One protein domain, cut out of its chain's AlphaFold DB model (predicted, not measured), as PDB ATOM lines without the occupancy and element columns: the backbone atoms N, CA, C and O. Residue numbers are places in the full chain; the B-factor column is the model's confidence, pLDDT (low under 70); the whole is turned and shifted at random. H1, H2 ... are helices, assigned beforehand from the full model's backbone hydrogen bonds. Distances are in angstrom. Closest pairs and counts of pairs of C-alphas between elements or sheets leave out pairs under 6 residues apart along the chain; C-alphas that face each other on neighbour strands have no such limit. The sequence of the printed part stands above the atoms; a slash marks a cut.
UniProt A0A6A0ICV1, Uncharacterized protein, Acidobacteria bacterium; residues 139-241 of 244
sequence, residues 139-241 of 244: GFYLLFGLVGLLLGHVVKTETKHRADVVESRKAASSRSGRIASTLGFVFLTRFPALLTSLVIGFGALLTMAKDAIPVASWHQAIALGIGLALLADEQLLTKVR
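This is residues 139 to 241 of the 244 residues of an uncharacterized protein of Acidobacteria bacterium (UniProt A0A6A0ICV1). H1, H4 and H5 cross as a core, the hairpin of H2 and H3 extends the long axis, and H6 lies off one side. The all-helix printed part has 103 residues with six named helices. It is flat, 49 by 34 by 17 A, and only just compact, close to loose, radius of gyration of the C-alphas 15.3 A.

H1, residues 139 to 160, begins at C-alpha 139 (120.017, 123.679, 39.735), 31.2 A long. H2 is residues 162 to 170, H3 175 to 189, H4 191 to 210, H5 218 to 231, H6 235 to 240, where C-alpha 240 is at (117.358, 109.980, 14.304).

H1 touches H5 at a steep tilt of 42 degrees, closest C-alphas Gly 148 and Ile 222, 4.0 A. H4 touches both. Every O i to N i+4 pair is within hydrogen-bond range in H1, H2, H4 and H5, 10 of 11 in H3, 1 of 2 in H6.

The printed part has no cut; pLDDT is under 70 at 168, 211 to 217 and 232 to 241.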
ATOM      1  N   GLY A 139     121.121 124.325  39.017       76.81
ATOM      2  CA  GLY A 139     120.017 123.679  39.735       76.81
ATOM      3  C   GLY A 139     118.663 124.330  39.445       76.81
ATOM      4  O   GLY A 139     117.707 123.650  39.082       76.81
ATOM      5  N   PHE A 140     118.592 125.663  39.522       78.81
ATOM      6  CA  PHE A 140     117.389 126.412  39.148       78.81
ATOM      7  C   PHE A 140     117.048 126.268  37.665       78.81
ATOM      8  O   PHE A 140     115.875 126.128  37.331       78.81
ATOM      9  N   TYR A 141     118.043 126.281  36.777       81.56
ATOM     10  CA  TYR A 141     117.808 126.048  35.353       81.56
ATOM     11  C   TYR A 141     117.139 124.687  35.106       81.56
ATOM     12  O   TYR A 141     116.099 124.636  34.451       81.56
ATOM     13  N   LEU A 142     117.675 123.610  35.688       85.00
ATOM     14  CA  LEU A 142     117.112 122.266  35.550       85.00
ATOM     15  C   LEU A 142     115.720 122.168  36.179       85.00
ATOM     16  O   LEU A 142     114.807 121.639  35.553       85.00
ATOM     17  N   LEU A 143     115.528 122.726  37.379       88.06
ATOM     18  CA  LEU A 143     114.238 122.716  38.068       88.06
ATOM     19  C   LEU A 143     113.149 123.414  37.244       88.06
ATOM     20  O   LEU A 143     112.088 122.843  37.000       88.06
ATOM     21  N   PHE A 144     113.403 124.640  36.790       87.50
ATOM     22  CA  PHE A 144     112.428 125.396  36.007       87.50
ATOM     23  C   PHE A 144     112.253 124.832  34.593       87.50
ATOM     24  O   PHE A 144     111.145 124.867  34.062       87.50
ATOM     25  N   GLY A 145     113.301 124.247  34.010       87.44
ATOM     26  CA  GLY A 145     113.200 123.472  32.774       87.44
ATOM     27  C   GLY A 145     112.277 122.262  32.921       87.44
ATOM     28  O   GLY A 145     111.401 122.062  32.084       87.44
ATOM     29  N   LEU A 146     112.389 121.509  34.019       89.69
ATOM     30  CA  LEU A 146     111.489 120.395  34.340       89.69
ATOM     31  C   LEU A 146     110.047 120.862  34.562       89.69
ATOM     32  O   LEU A 146     109.122 120.247  34.038       89.69
ATOM     33  N   VAL A 147     109.837 121.977  35.269       90.81
ATOM     34  CA  VAL A 147     108.500 122.589  35.394       90.81
ATOM     35  C   VAL A 147     107.940 122.949  34.015       90.81
ATOM     36  O   VAL A 147     106.782 122.655  33.728       90.81
ATOM     37  N   GLY A 148     108.763 123.526  33.137       89.62
ATOM     38  CA  GLY A 148     108.392 123.800  31.750       89.62
ATOM     39  C   GLY A 148     108.015 122.538  30.972       89.62
ATOM     40  O   GLY A 148     106.998 122.541  30.282       89.62
ATOM     41  N   LEU A 149     108.776 121.450  31.122       89.88
ATOM     42  CA  LEU A 149     108.475 120.157  30.497       89.88
ATOM     43  C   LEU A 149     107.116 119.612  30.956       89.88
ATOM     44  O   LEU A 149     106.307 119.200  30.127       89.88
ATOM     45  N   LEU A 150     106.830 119.673  32.260       89.31
ATOM     46  CA  LEU A 150     105.538 119.262  32.815       89.31
ATOM     47  C   LEU A 150     104.390 120.107  32.252       89.31
ATOM     48  O   LEU A 150     103.386 119.556  31.805       89.31
ATOM     49  N   LEU A 151     104.542 121.433  32.224       88.94
ATOM     50  CA  LEU A 151     103.536 122.336  31.655       88.94
ATOM     51  C   LEU A 151     103.309 122.063  30.165       88.94
ATOM     52  O   LEU A 151     102.164 121.983  29.723       88.94
ATOM     53  N   GLY A 152     104.384 121.870  29.400       86.69
ATOM     54  CA  GLY A 152     104.302 121.519  27.987       86.69
ATOM     55  C   GLY A 152     103.587 120.186  27.765       86.69
ATOM     56  O   GLY A 152     102.738 120.100  26.879       86.69
ATOM     57  N   HIS A 153     103.842 119.176  28.604       86.75
ATOM     58  CA  HIS A 153     103.133 117.891  28.563       86.75
ATOM     59  C   HIS A 153     101.637 118.038  28.856       86.75
ATOM     60  O   HIS A 153     100.819 117.464  28.133       86.75
ATOM     61  N   VAL A 154     101.262 118.836  29.864       85.62
ATOM     62  CA  VAL A 154      99.851 119.124  30.175       85.62
ATOM     63  C   VAL A 154      99.172 119.773  28.970       85.62
ATOM     64  O   VAL A 154      98.189 119.236  28.465       85.62
ATOM     65  N   VAL A 155      99.728 120.878  28.462       85.88
ATOM     66  CA  VAL A 155      99.171 121.619  27.316       85.88
ATOM     67  C   VAL A 155      99.030 120.710  26.099       85.88
ATOM     68  O   VAL A 155      97.984 120.678  25.451       85.88
ATOM     69  N   LYS A 156     100.060 119.922  25.801       83.88
ATOM     70  CA  LYS A 156     100.061 118.978  24.687       83.88
ATOM     71  C   LYS A 156      98.990 117.905  24.834       83.88
ATOM     72  O   LYS A 156      98.271 117.639  23.874       83.88
ATOM     73  N   THR A 157      98.875 117.302  26.013       81.88
ATOM     74  CA  THR A 157      97.900 116.238  26.273       81.88
ATOM     75  C   THR A 157      96.478 116.781  26.195       81.88
ATOM     76  O   THR A 157      95.640 116.180  25.527       81.88
ATOM     77  N   GLU A 158      96.211 117.949  26.789       81.12
ATOM     78  CA  GLU A 158      94.902 118.603  26.692       81.12
ATOM     79  C   GLU A 158      94.549 119.001  25.254       81.12
ATOM     80  O   GLU A 158      93.380 118.946  24.873       81.12
ATOM     81  N   THR A 159      95.544 119.361  24.439       83.25
ATOM     82  CA  THR A 159      95.325 119.744  23.038       83.25
ATOM     83  C   THR A 159      95.094 118.522  22.144       83.25
ATOM     84  O   THR A 159      94.126 118.501  21.386       83.25
ATOM     85  N   LYS A 160      95.941 117.483  22.239       81.56
ATOM     86  CA  LYS A 160      95.845 116.267  21.408       81.56
ATOM     87  C   LYS A 160      94.653 115.380  21.788       81.56
ATOM     88  O   LYS A 160      94.038 114.788  20.911       81.56
ATOM     89  N   HIS A 161      94.310 115.309  23.074       80.81
ATOM     90  CA  HIS A 161      93.258 114.432  23.607       80.81
ATOM     91  C   HIS A 161      92.072 115.222  24.159       80.81
ATOM     92  O   HIS A 161      91.439 114.832  25.138       80.81
ATOM     93  N   ARG A 162      91.767 116.368  23.540       79.69
ATOM     94  CA  ARG A 162      90.741 117.293  24.029       79.69
ATOM     95  C   ARG A 162      89.384 116.619  24.249       79.69
ATOM     96  O   ARG A 162      88.718 116.938  25.230       79.69
ATOM     97  N   ALA A 163      88.979 115.712  23.359       81.44
ATOM     98  CA  ALA A 163      87.715 114.981  23.476       81.44
ATOM     99  C   ALA A 163      87.681 114.119  24.752       81.44
ATOM    100  O   ALA A 163      86.811 114.325  25.598       81.44
ATOM    101  N   ASP A 164      88.694 113.275  24.944       77.56
ATOM    102  CA  ASP A 164      88.847 112.381  26.101       77.56
ATOM    103  C   ASP A 164      88.965 113.160  27.429       77.56
ATOM    104  O   ASP A 164      88.414 112.785  28.469       77.56
ATOM    105  N   VAL A 165      89.658 114.305  27.412       74.75
ATOM    106  CA  VAL A 165      89.787 115.195  28.579       74.75
ATOM    107  C   VAL A 165      88.450 115.864  28.920       74.75
ATOM    108  O   VAL A 165      88.093 116.010  30.089       74.75
ATOM    109  N   VAL A 166      87.670 116.272  27.918       79.62
ATOM    110  CA  VAL A 166      86.329 116.835  28.144       79.62
ATOM    111  C   VAL A 166      85.376 115.767  28.679       79.62
ATOM    112  O   VAL A 166      84.580 116.058  29.572       79.62
ATOM    113  N   GLU A 167      85.469 114.537  28.183       78.25
ATOM    114  CA  GLU A 167      84.666 113.406  28.644       78.25
ATOM    115  C   GLU A 167      84.979 113.034  30.102       78.25
ATOM    116  O   GLU A 167      84.080 113.001  30.946       78.25
ATOM    117  N   SER A 168      86.261 112.901  30.447       69.88
ATOM    118  CA  SER A 168      86.708 112.647  31.828       69.88
ATOM    119  C   SER A 168      86.360 113.775  32.812       69.88
ATOM    120  O   SER A 168      86.197 113.532  34.011       69.88
ATOM    121  N   ARG A 169      86.182 115.017  32.339       75.81
ATOM    122  CA  ARG A 169      85.644 116.131  33.146       75.81
ATOM    123  C   ARG A 169      84.127 116.060  33.314       75.81
ATOM    124  O   ARG A 169      83.625 116.424  34.376       75.81
ATOM    125  N   LYS A 170      83.384 115.614  32.298       77.06
ATOM    126  CA  LYS A 170      81.921 115.452  32.378       77.06
ATOM    127  C   LYS A 170      81.515 114.343  33.351       77.06
ATOM    128  O   LYS A 170      80.490 114.482  34.007       77.06
ATOM    129  N   ALA A 171      82.347 113.312  33.502       71.44
ATOM    130  CA  ALA A 171      82.135 112.228  34.461       71.44
ATOM    131  C   ALA A 171      82.223 112.669  35.942       71.44
ATOM    132  O   ALA A 171      81.760 111.950  36.823       71.44
ATOM    133  N   ALA A 172      82.787 113.847  36.237       75.38
ATOM    134  CA  ALA A 172      82.949 114.349  37.600       75.38
ATOM    135  C   ALA A 172      81.937 115.460  37.948       75.38
ATOM    136  O   ALA A 172      81.861 116.512  37.296       75.38
ATOM    137  N   SER A 173      81.197 115.256  39.043       71.12
ATOM    138  CA  SER A 173      80.153 116.173  39.521       71.12
ATOM    139  C   SER A 173      80.697 117.417  40.238       71.12
ATOM    140  O   SER A 173      80.064 118.469  40.191       71.12
ATOM    141  N   SER A 174      81.889 117.346  40.844       82.12
ATOM    142  CA  SER A 174      82.495 118.445  41.615       82.12
ATOM    143  C   SER A 174      83.699 119.089  40.917       82.12
ATOM    144  O   SER A 174      84.409 118.458  40.132       82.12
ATOM    145  N   ARG A 175      83.977 120.366  41.227       74.69
ATOM    146  CA  ARG A 175      85.134 121.104  40.673       74.69
ATOM    147  C   ARG A 175      86.469 120.446  41.036       74.69
ATOM    148  O   ARG A 175      87.342 120.356  40.179       74.69
ATOM    149  N   SER A 176      86.614 119.961  42.269       77.06
ATOM    150  CA  SER A 176      87.795 119.206  42.706       77.06
ATOM    151  C   SER A 176      87.903 117.857  41.990       77.06
ATOM    152  O   SER A 176      88.988 117.504  41.537       77.06
ATOM    153  N   GLY A 177      86.783 117.153  41.791       74.12
ATOM    154  CA  GLY A 177      86.732 115.895  41.042       74.12
ATOM    155  C   GLY A 177      87.138 116.051  39.577       74.12
ATOM    156  O   GLY A 177      87.854 115.209  39.052       74.12
ATOM    157  N   ARG A 178      86.767 117.167  38.934       75.62
ATOM    158  CA  ARG A 178      87.180 117.494  37.555       75.62
ATOM    159  C   ARG A 178      88.678 117.759  37.427       75.62
ATOM    160  O   ARG A 178      89.284 117.384  36.425       75.62
ATOM    161  N   ILE A 179      89.272 118.423  38.419       78.62
ATOM    162  CA  ILE A 179      90.722 118.657  38.462       78.62
ATOM    163  C   ILE A 179      91.443 117.324  38.677       78.62
ATOM    164  O   ILE A 179      92.365 117.008  37.932       78.62
ATOM    165  N   ALA A 180      90.981 116.513  39.632       78.06
ATOM    166  CA  ALA A 180      91.556 115.202  39.914       78.06
ATOM    167  C   ALA A 180      91.453 114.243  38.715       78.06
ATOM    168  O   ALA A 180      92.434 113.578  38.399       78.06
ATOM    169  N   SER A 181      90.318 114.207  38.004       75.06
ATOM    170  CA  SER A 181      90.150 113.353  36.820       75.06
ATOM    171  C   SER A 181      91.028 113.799  35.650       75.06
ATOM    172  O   SER A 181      91.654 112.965  34.999       75.06
ATOM    173  N   THR A 182      91.156 115.113  35.436       75.81
ATOM    174  CA  THR A 182      92.061 115.678  34.423       75.81
ATOM    175  C   THR A 182      93.518 115.343  34.746       75.81
ATOM    176  O   THR A 182      94.243 114.860  33.881       75.81
ATOM    177  N   LEU A 183      93.953 115.549  35.995       79.50
ATOM    178  CA  LEU A 183      95.309 115.203  36.429       79.50
ATOM    179  C   LEU A 183      95.557 113.693  36.326       79.50
ATOM    180  O   LEU A 183      96.602 113.282  35.831       79.50
ATOM    181  N   GLY A 184      94.588 112.864  36.716       78.38
ATOM    182  CA  GLY A 184      94.665 111.413  36.564       78.38
ATOM    183  C   GLY A 184      94.877 110.997  35.108       78.38
ATOM    184  O   GLY A 184      95.788 110.229  34.814       78.38
ATOM    185  N   PHE A 185      94.116 111.566  34.172       76.31
ATOM    186  CA  PHE A 185      94.282 111.274  32.749       76.31
ATOM    187  C   PHE A 185      95.642 111.744  32.203       76.31
ATOM    188  O   PHE A 185      96.328 111.003  31.496       76.31
ATOM    189  N   VAL A 186      96.059 112.965  32.552       78.19
ATOM    190  CA  VAL A 186      97.298 113.577  32.047       78.19
ATOM    191  C   VAL A 186      98.558 112.908  32.608       78.19
ATOM    192  O   VAL A 186      99.540 112.760  31.878       78.19
ATOM    193  N   PHE A 187      98.541 112.489  33.877       81.00
ATOM    194  CA  PHE A 187      99.722 111.970  34.573       81.00
ATOM    195  C   PHE A 187      99.743 110.445  34.725       81.00
ATOM    196  O   PHE A 187     100.816 109.865  34.600       81.00
ATOM    197  N   LEU A 188      98.605 109.783  34.971       79.62
ATOM    198  CA  LEU A 188      98.559 108.328  35.196       79.62
ATOM    199  C   LEU A 188      98.342 107.570  33.886       79.62
ATOM    200  O   LEU A 188      99.139 106.708  33.530       79.62
ATOM    201  N   THR A 189      97.313 107.932  33.117       77.88
ATOM    202  CA  THR A 189      96.999 107.238  31.852       77.88
ATOM    203  C   THR A 189      98.070 107.475  30.786       77.88
ATOM    204  O   THR A 189      98.312 106.625  29.932       77.88
ATOM    205  N   ARG A 190      98.747 108.627  30.837       81.62
ATOM    206  CA  ARG A 190      99.833 108.998  29.915       81.62
ATOM    207  C   ARG A 190     101.216 108.965  30.568       81.62
ATOM    208  O   ARG A 190     102.147 109.572  30.042       81.62
ATOM    209  N   PHE A 191     101.365 108.220  31.664       80.25
ATOM    210  CA  PHE A 191     102.629 108.110  32.393       80.25
ATOM    211  C   PHE A 191     103.827 107.707  31.510       80.25
ATOM    212  O   PHE A 191     104.862 108.361  31.618       80.25
ATOM    213  N   PRO A 192     103.724 106.728  30.583       83.94
ATOM    214  CA  PRO A 192     104.862 106.373  29.730       83.94
ATOM    215  C   PRO A 192     105.312 107.517  28.809       83.94
ATOM    216  O   PRO A 192     106.507 107.758  28.668       83.94
ATOM    217  N   ALA A 193     104.369 108.261  28.221       79.38
ATOM    218  CA  ALA A 193     104.679 109.408  27.364       79.38
ATOM    219  C   ALA A 193     105.304 110.560  28.168       79.38
ATOM    220  O   ALA A 193     106.280 111.173  27.736       79.38
ATOM    221  N   LEU A 194     104.785 110.802  29.376       82.62
ATOM    222  CA  LEU A 194     105.366 111.748  30.321       82.62
ATOM    223  C   LEU A 194     106.804 111.358  30.685       82.62
ATOM    224  O   LEU A 194     107.692 112.205  30.638       82.62
ATOM    225  N   LEU A 195     107.049 110.089  31.018       84.94
ATOM    226  CA  LEU A 195     108.373 109.597  31.387       84.94
ATOM    227  C   LEU A 195     109.370 109.774  30.236       84.94
ATOM    228  O   LEU A 195     110.462 110.293  30.453       84.94
ATOM    229  N   THR A 196     108.980 109.423  29.009       83.06
ATOM    230  CA  THR A 196     109.806 109.634  27.811       83.06
ATOM    231  C   THR A 196     110.120 111.115  27.601       83.06
ATOM    232  O   THR A 196     111.282 111.477  27.405       83.06
ATOM    233  N   SER A 197     109.116 111.993  27.703       83.62
ATOM    234  CA  SER A 197     109.308 113.440  27.568       83.62
ATOM    235  C   SER A 197     110.229 114.003  28.651       83.62
ATOM    236  O   SER A 197     111.086 114.833  28.347       83.62
ATOM    237  N   LEU A 198     110.111 113.522  29.891       86.94
ATOM    238  CA  LEU A 198     110.986 113.914  30.991       86.94
ATOM    239  C   LEU A 198     112.421 113.436  30.774       86.94
ATOM    240  O   LEU A 198     113.331 114.233  30.946       86.94
ATOM    241  N   VAL A 199     112.644 112.185  30.363       86.56
ATOM    242  CA  VAL A 199     113.995 111.646  30.132       86.56
ATOM    243  C   VAL A 199     114.685 112.370  28.975       86.56
ATOM    244  O   VAL A 199     115.806 112.854  29.135       86.56
ATOM    245  N   ILE A 200     114.012 112.501  27.826       84.94
ATOM    246  CA  ILE A 200     114.565 113.182  26.645       84.94
ATOM    247  C   ILE A 200     114.746 114.675  26.928       84.94
ATOM    248  O   ILE A 200     115.804 115.239  26.654       84.94
ATOM    249  N   GLY A 201     113.730 115.314  27.509       84.00
ATOM    250  CA  GLY A 201     113.755 116.731  27.850       84.00
ATOM    251  C   GLY A 201     114.838 117.060  28.872       84.00
ATOM    252  O   GLY A 201     115.582 118.015  28.682       84.00
ATOM    253  N   PHE A 202     114.984 116.252  29.923       86.00
ATOM    254  CA  PHE A 202     116.042 116.424  30.917       86.00
ATOM    255  C   PHE A 202     117.434 116.195  30.320       86.00
ATOM    256  O   PHE A 202     118.342 116.978  30.591       86.00
ATOM    257  N   GLY A 203     117.596 115.181  29.464       84.88
ATOM    258  CA  GLY A 203     118.835 114.958  28.720       84.88
ATOM    259  C   GLY A 203     119.224 116.166  27.863       84.88
ATOM    260  O   GLY A 203     120.367 116.613  27.921       84.88
ATOM    261  N   ALA A 204     118.263 116.750  27.139       84.06
ATOM    262  CA  ALA A 204     118.474 117.963  26.350       84.06
ATOM    263  C   ALA A 204     118.800 119.192  27.219       84.06
ATOM    264  O   ALA A 204     119.676 119.980  26.875       84.06
ATOM    265  N   LEU A 205     118.144 119.355  28.372       83.38
ATOM    266  CA  LEU A 205     118.487 120.421  29.318       83.38
ATOM    267  C   LEU A 205     119.927 120.254  29.838       83.38
ATOM    268  O   LEU A 205     120.674 121.227  29.895       83.38
ATOM    269  N   LEU A 206     120.354 119.033  30.176       82.88
ATOM    270  CA  LEU A 206     121.722 118.768  30.637       82.88
ATOM    271  C   LEU A 206     122.780 119.081  29.574       82.88
ATOM    272  O   LEU A 206     123.802 119.685  29.905       82.88
ATOM    273  N   THR A 207     122.557 118.698  28.314       81.00
ATOM    274  CA  THR A 207     123.500 119.010  27.229       81.00
ATOM    275  C   THR A 207     123.587 120.516  26.997       81.00
ATOM    276  O   THR A 207     124.684 121.064  26.972       81.00
ATOM    277  N   MET A 208     122.450 121.215  26.961       76.69
ATOM    278  CA  MET A 208     122.412 122.675  26.810       76.69
ATOM    279  C   MET A 208     123.055 123.422  27.989       76.69
ATOM    280  O   MET A 208     123.689 124.459  27.784       76.69
ATOM    281  N   ALA A 209     122.926 122.902  29.214       73.44
ATOM    282  CA  ALA A 209     123.612 123.444  30.387       73.44
ATOM    283  C   ALA A 209     125.131 123.249  30.306       73.44
ATOM    284  O   ALA A 209     125.884 124.159  30.653       73.44
ATOM    285  N   LYS A 210     125.584 122.079  29.835       72.06
ATOM    286  CA  LYS A 210     127.007 121.770  29.647       72.06
ATOM    287  C   LYS A 210     127.644 122.659  28.579       72.06
ATOM    288  O   LYS A 210     128.754 123.142  28.790       72.06
ATOM    289  N   ASP A 211     126.921 122.929  27.497       65.88
ATOM    290  CA  ASP A 211     127.370 123.800  26.405       65.88
ATOM    291  C   ASP A 211     127.184 125.299  26.725       65.88
ATOM    292  O   ASP A 211     127.327 126.161  25.859       65.88
ATOM    293  N   ALA A 212     126.905 125.613  27.996       57.19
ATOM    294  CA  ALA A 212     126.867 126.951  28.567       57.19
ATOM    295  C   ALA A 212     125.897 127.915  27.874       57.19
ATOM    296  O   ALA A 212     126.159 129.117  27.870       57.19
ATOM    297  N   ILE A 213     124.762 127.435  27.343       55.12
ATOM    298  CA  ILE A 213     123.699 128.335  26.873       55.12
ATOM    299  C   ILE A 213     123.199 129.097  28.106       55.12
ATOM    300  O   ILE A 213     122.538 128.506  28.967       55.12
ATOM    301  N   PRO A 214     123.530 130.394  28.249       53.75
ATOM    302  CA  PRO A 214     123.306 131.098  29.490       53.75
ATOM    303  C   PRO A 214     121.830 131.447  29.538       53.75
ATOM    304  O   PRO A 214     121.377 132.459  29.000       53.75
ATOM    305  N   VAL A 215     121.052 130.583  30.176       60.53
ATOM    306  CA  VAL A 215     119.660 130.880  30.450       60.53
ATOM    307  C   VAL A 215     119.631 131.933  31.552       60.53
ATOM    308  O   VAL A 215     119.719 131.676  32.757       60.53
ATOM    309  N   ALA A 216     119.560 133.180  31.095       61.47
ATOM    310  CA  ALA A 216     119.682 134.381  31.902       61.47
ATOM    311  C   ALA A 216     118.568 134.504  32.954       61.47
ATOM    312  O   ALA A 216     118.695 135.271  33.914       61.47
ATOM    313  N   SER A 217     117.467 133.758  32.803       67.81
ATOM    314  CA  SER A 217     116.329 133.782  33.724       67.81
ATOM    315  C   SER A 217     115.539 132.473  33.754       67.81
ATOM    316  O   SER A 217     115.473 131.742  32.773       67.81
ATOM    317  N   TRP A 218     114.858 132.203  34.865       72.88
ATOM    318  CA  TRP A 218     113.995 131.029  35.004       72.88
ATOM    319  C   TRP A 218     112.849 130.966  33.994       72.88
ATOM    320  O   TRP A 218     112.508 129.880  33.548       72.88
ATOM    321  N   HIS A 219     112.279 132.105  33.590       77.56
ATOM    322  CA  HIS A 219     111.222 132.133  32.575       77.56
ATOM    323  C   HIS A 219     111.707 131.553  31.244       77.56
ATOM    324  O   HIS A 219     110.974 130.825  30.585       77.56
ATOM    325  N   GLN A 220     112.957 131.840  30.869       77.12
ATOM    326  CA  GLN A 220     113.575 131.251  29.683       77.12
ATOM    327  C   GLN A 220     113.784 129.740  29.857       77.12
ATOM    328  O   GLN A 220     113.588 129.001  28.900       77.12
ATOM    329  N   ALA A 221     114.111 129.269  31.068       81.50
ATOM    330  CA  ALA A 221     114.205 127.835  31.359       81.50
ATOM    331  C   ALA A 221     112.837 127.143  31.237       81.50
ATOM    332  O   ALA A 221     112.742 126.099  30.599       81.50
ATOM    333  N   ILE A 222     111.767 127.756  31.762       85.44
ATOM    334  CA  ILE A 222     110.391 127.261  31.595       85.44
ATOM    335  C   ILE A 222     110.007 127.230  30.116       85.44
ATOM    336  O   ILE A 222     109.527 126.208  29.637       85.44
ATOM    337  N   ALA A 223     110.225 128.324  29.383       84.75
ATOM    338  CA  ALA A 223     109.894 128.409  27.962       84.75
ATOM    339  C   ALA A 223     110.640 127.344  27.143       84.75
ATOM    340  O   ALA A 223     110.041 126.691  26.288       84.75
ATOM    341  N   LEU A 224     111.921 127.123  27.450       84.25
ATOM    342  CA  LEU A 224     112.717 126.060  26.849       84.25
ATOM    343  C   LEU A 224     112.137 124.678  27.177       84.25
ATOM    344  O   LEU A 224     111.952 123.871  26.271       84.25
ATOM    345  N   GLY A 225     111.795 124.422  28.441       86.19
ATOM    346  CA  GLY A 225     111.149 123.179  28.864       86.19
ATOM    347  C   GLY A 225     109.825 122.919  28.138       86.19
ATOM    348  O   GLY A 225     109.605 121.818  27.643       86.19
ATOM    349  N   ILE A 226     108.975 123.940  27.991       86.06
ATOM    350  CA  ILE A 226     107.723 123.841  27.225       86.06
ATOM    351  C   ILE A 226     108.025 123.473  25.768       86.06
ATOM    352  O   ILE A 226     107.426 122.538  25.234       86.06
ATOM    353  N   GLY A 227     108.973 124.171  25.132       83.31
ATOM    354  CA  GLY A 227     109.389 123.888  23.758       83.31
ATOM    355  C   GLY A 227     109.886 122.452  23.579       83.31
ATOM    356  O   GLY A 227     109.461 121.763  22.654       83.31
ATOM    357  N   LEU A 228     110.718 121.962  24.500       85.00
ATOM    358  CA  LEU A 228     111.224 120.589  24.480       85.00
ATOM    359  C   LEU A 228     110.096 119.552  24.610       85.00
ATOM    360  O   LEU A 228     110.067 118.592  23.843       85.00
ATOM    361  N   ALA A 229     109.131 119.753  25.512       84.19
ATOM    362  CA  ALA A 229     108.001 118.832  25.683       84.19
ATOM    363  C   ALA A 229     107.091 118.758  24.443       84.19
ATOM    364  O   ALA A 229     106.558 117.692  24.107       84.19
ATOM    365  N   LEU A 230     106.934 119.876  23.730       80.81
ATOM    366  CA  LEU A 230     106.192 119.911  22.471       80.81
ATOM    367  C   LEU A 230     106.922 119.150  21.349       80.81
ATOM    368  O   LEU A 230     106.264 118.491  20.544       80.81
ATOM    369  N   LEU A 231     108.258 119.187  21.324       76.56
ATOM    370  CA  LEU A 231     109.085 118.607  20.256       76.56
ATOM    371  C   LEU A 231     109.459 117.124  20.455       76.56
ATOM    372  O   LEU A 231     109.726 116.432  19.472       76.56
ATOM    373  N   ALA A 232     109.477 116.623  21.694       66.31
ATOM    374  CA  ALA A 232     110.118 115.354  22.072       66.31
ATOM    375  C   ALA A 232     109.540 114.056  21.463       66.31
ATOM    376  O   ALA A 232     110.155 113.009  21.619       66.31
ATOM    377  N   ASP A 233     108.395 114.080  20.779       59.53
ATOM    378  CA  ASP A 233     107.566 112.861  20.664       59.53
ATOM    379  C   ASP A 233     107.378 112.340  19.236       59.53
ATOM    380  O   ASP A 233     107.034 111.181  19.061       59.53
ATOM    381  N   GLU A 234     107.627 113.142  18.196       54.34
ATOM    382  CA  GLU A 234     107.411 112.671  16.810       54.34
ATOM    383  C   GLU A 234     108.429 113.215  15.798       54.34
ATOM    384  O   GLU A 234     108.821 112.498  14.881       54.34
ATOM    385  N   GLN A 235     108.940 114.438  15.971       51.78
ATOM    386  CA  GLN A 235     109.884 115.039  15.013       51.78
ATOM    387  C   GLN A 235     111.362 114.730  15.303       51.78
ATOM    388  O   GLN A 235     112.192 114.792  14.400       51.78
ATOM    389  N   LEU A 236     111.711 114.396  16.549       42.09
ATOM    390  CA  LEU A 236     113.082 114.025  16.919       42.09
ATOM    391  C   LEU A 236     113.378 112.549  16.621       42.09
ATOM    392  O   LEU A 236     114.417 112.243  16.046       42.09
ATOM    393  N   LEU A 237     112.441 111.641  16.909       40.53
ATOM    394  CA  LEU A 237     112.596 110.210  16.612       40.53
ATOM    395  C   LEU A 237     112.605 109.912  15.104       40.53
ATOM    396  O   LEU A 237     113.326 109.024  14.657       40.53
ATOM    397  N   THR A 238     111.867 110.683  14.301       43.50
ATOM    398  CA  THR A 238     111.896 110.570  12.832       43.50
ATOM    399  C   THR A 238     113.180 111.127  12.212       43.50
ATOM    400  O   THR A 238     113.569 110.672  11.142       43.50
ATOM    401  N   LYS A 239     113.880 112.050  12.887       43.81
ATOM    402  CA  LYS A 239     115.178 112.589  12.438       43.81
ATOM    403  C   LYS A 239     116.395 111.750  12.846       43.81
ATOM    404  O   LYS A 239     117.461 111.943  12.276       43.81
ATOM    405  N   VAL A 240     116.259 110.844  13.817       40.50
ATOM    406  CA  VAL A 240     117.358 109.980  14.304       40.50
ATOM    407  C   VAL A 240     117.362 108.602  13.622       40.50
ATOM    408  O   VAL A 240     118.305 107.830  13.778       40.50
ATOM    409  N   ARG A 241     116.348 108.281  12.809       30.83
ATOM    410  CA  ARG A 241     116.345 107.060  11.993       30.83
ATOM    411  C   ARG A 241     117.194 107.301  10.731       30.83
ATOM    412  O   ARG A 241     116.847 108.206   9.971       30.83
TER     413      ARG A 241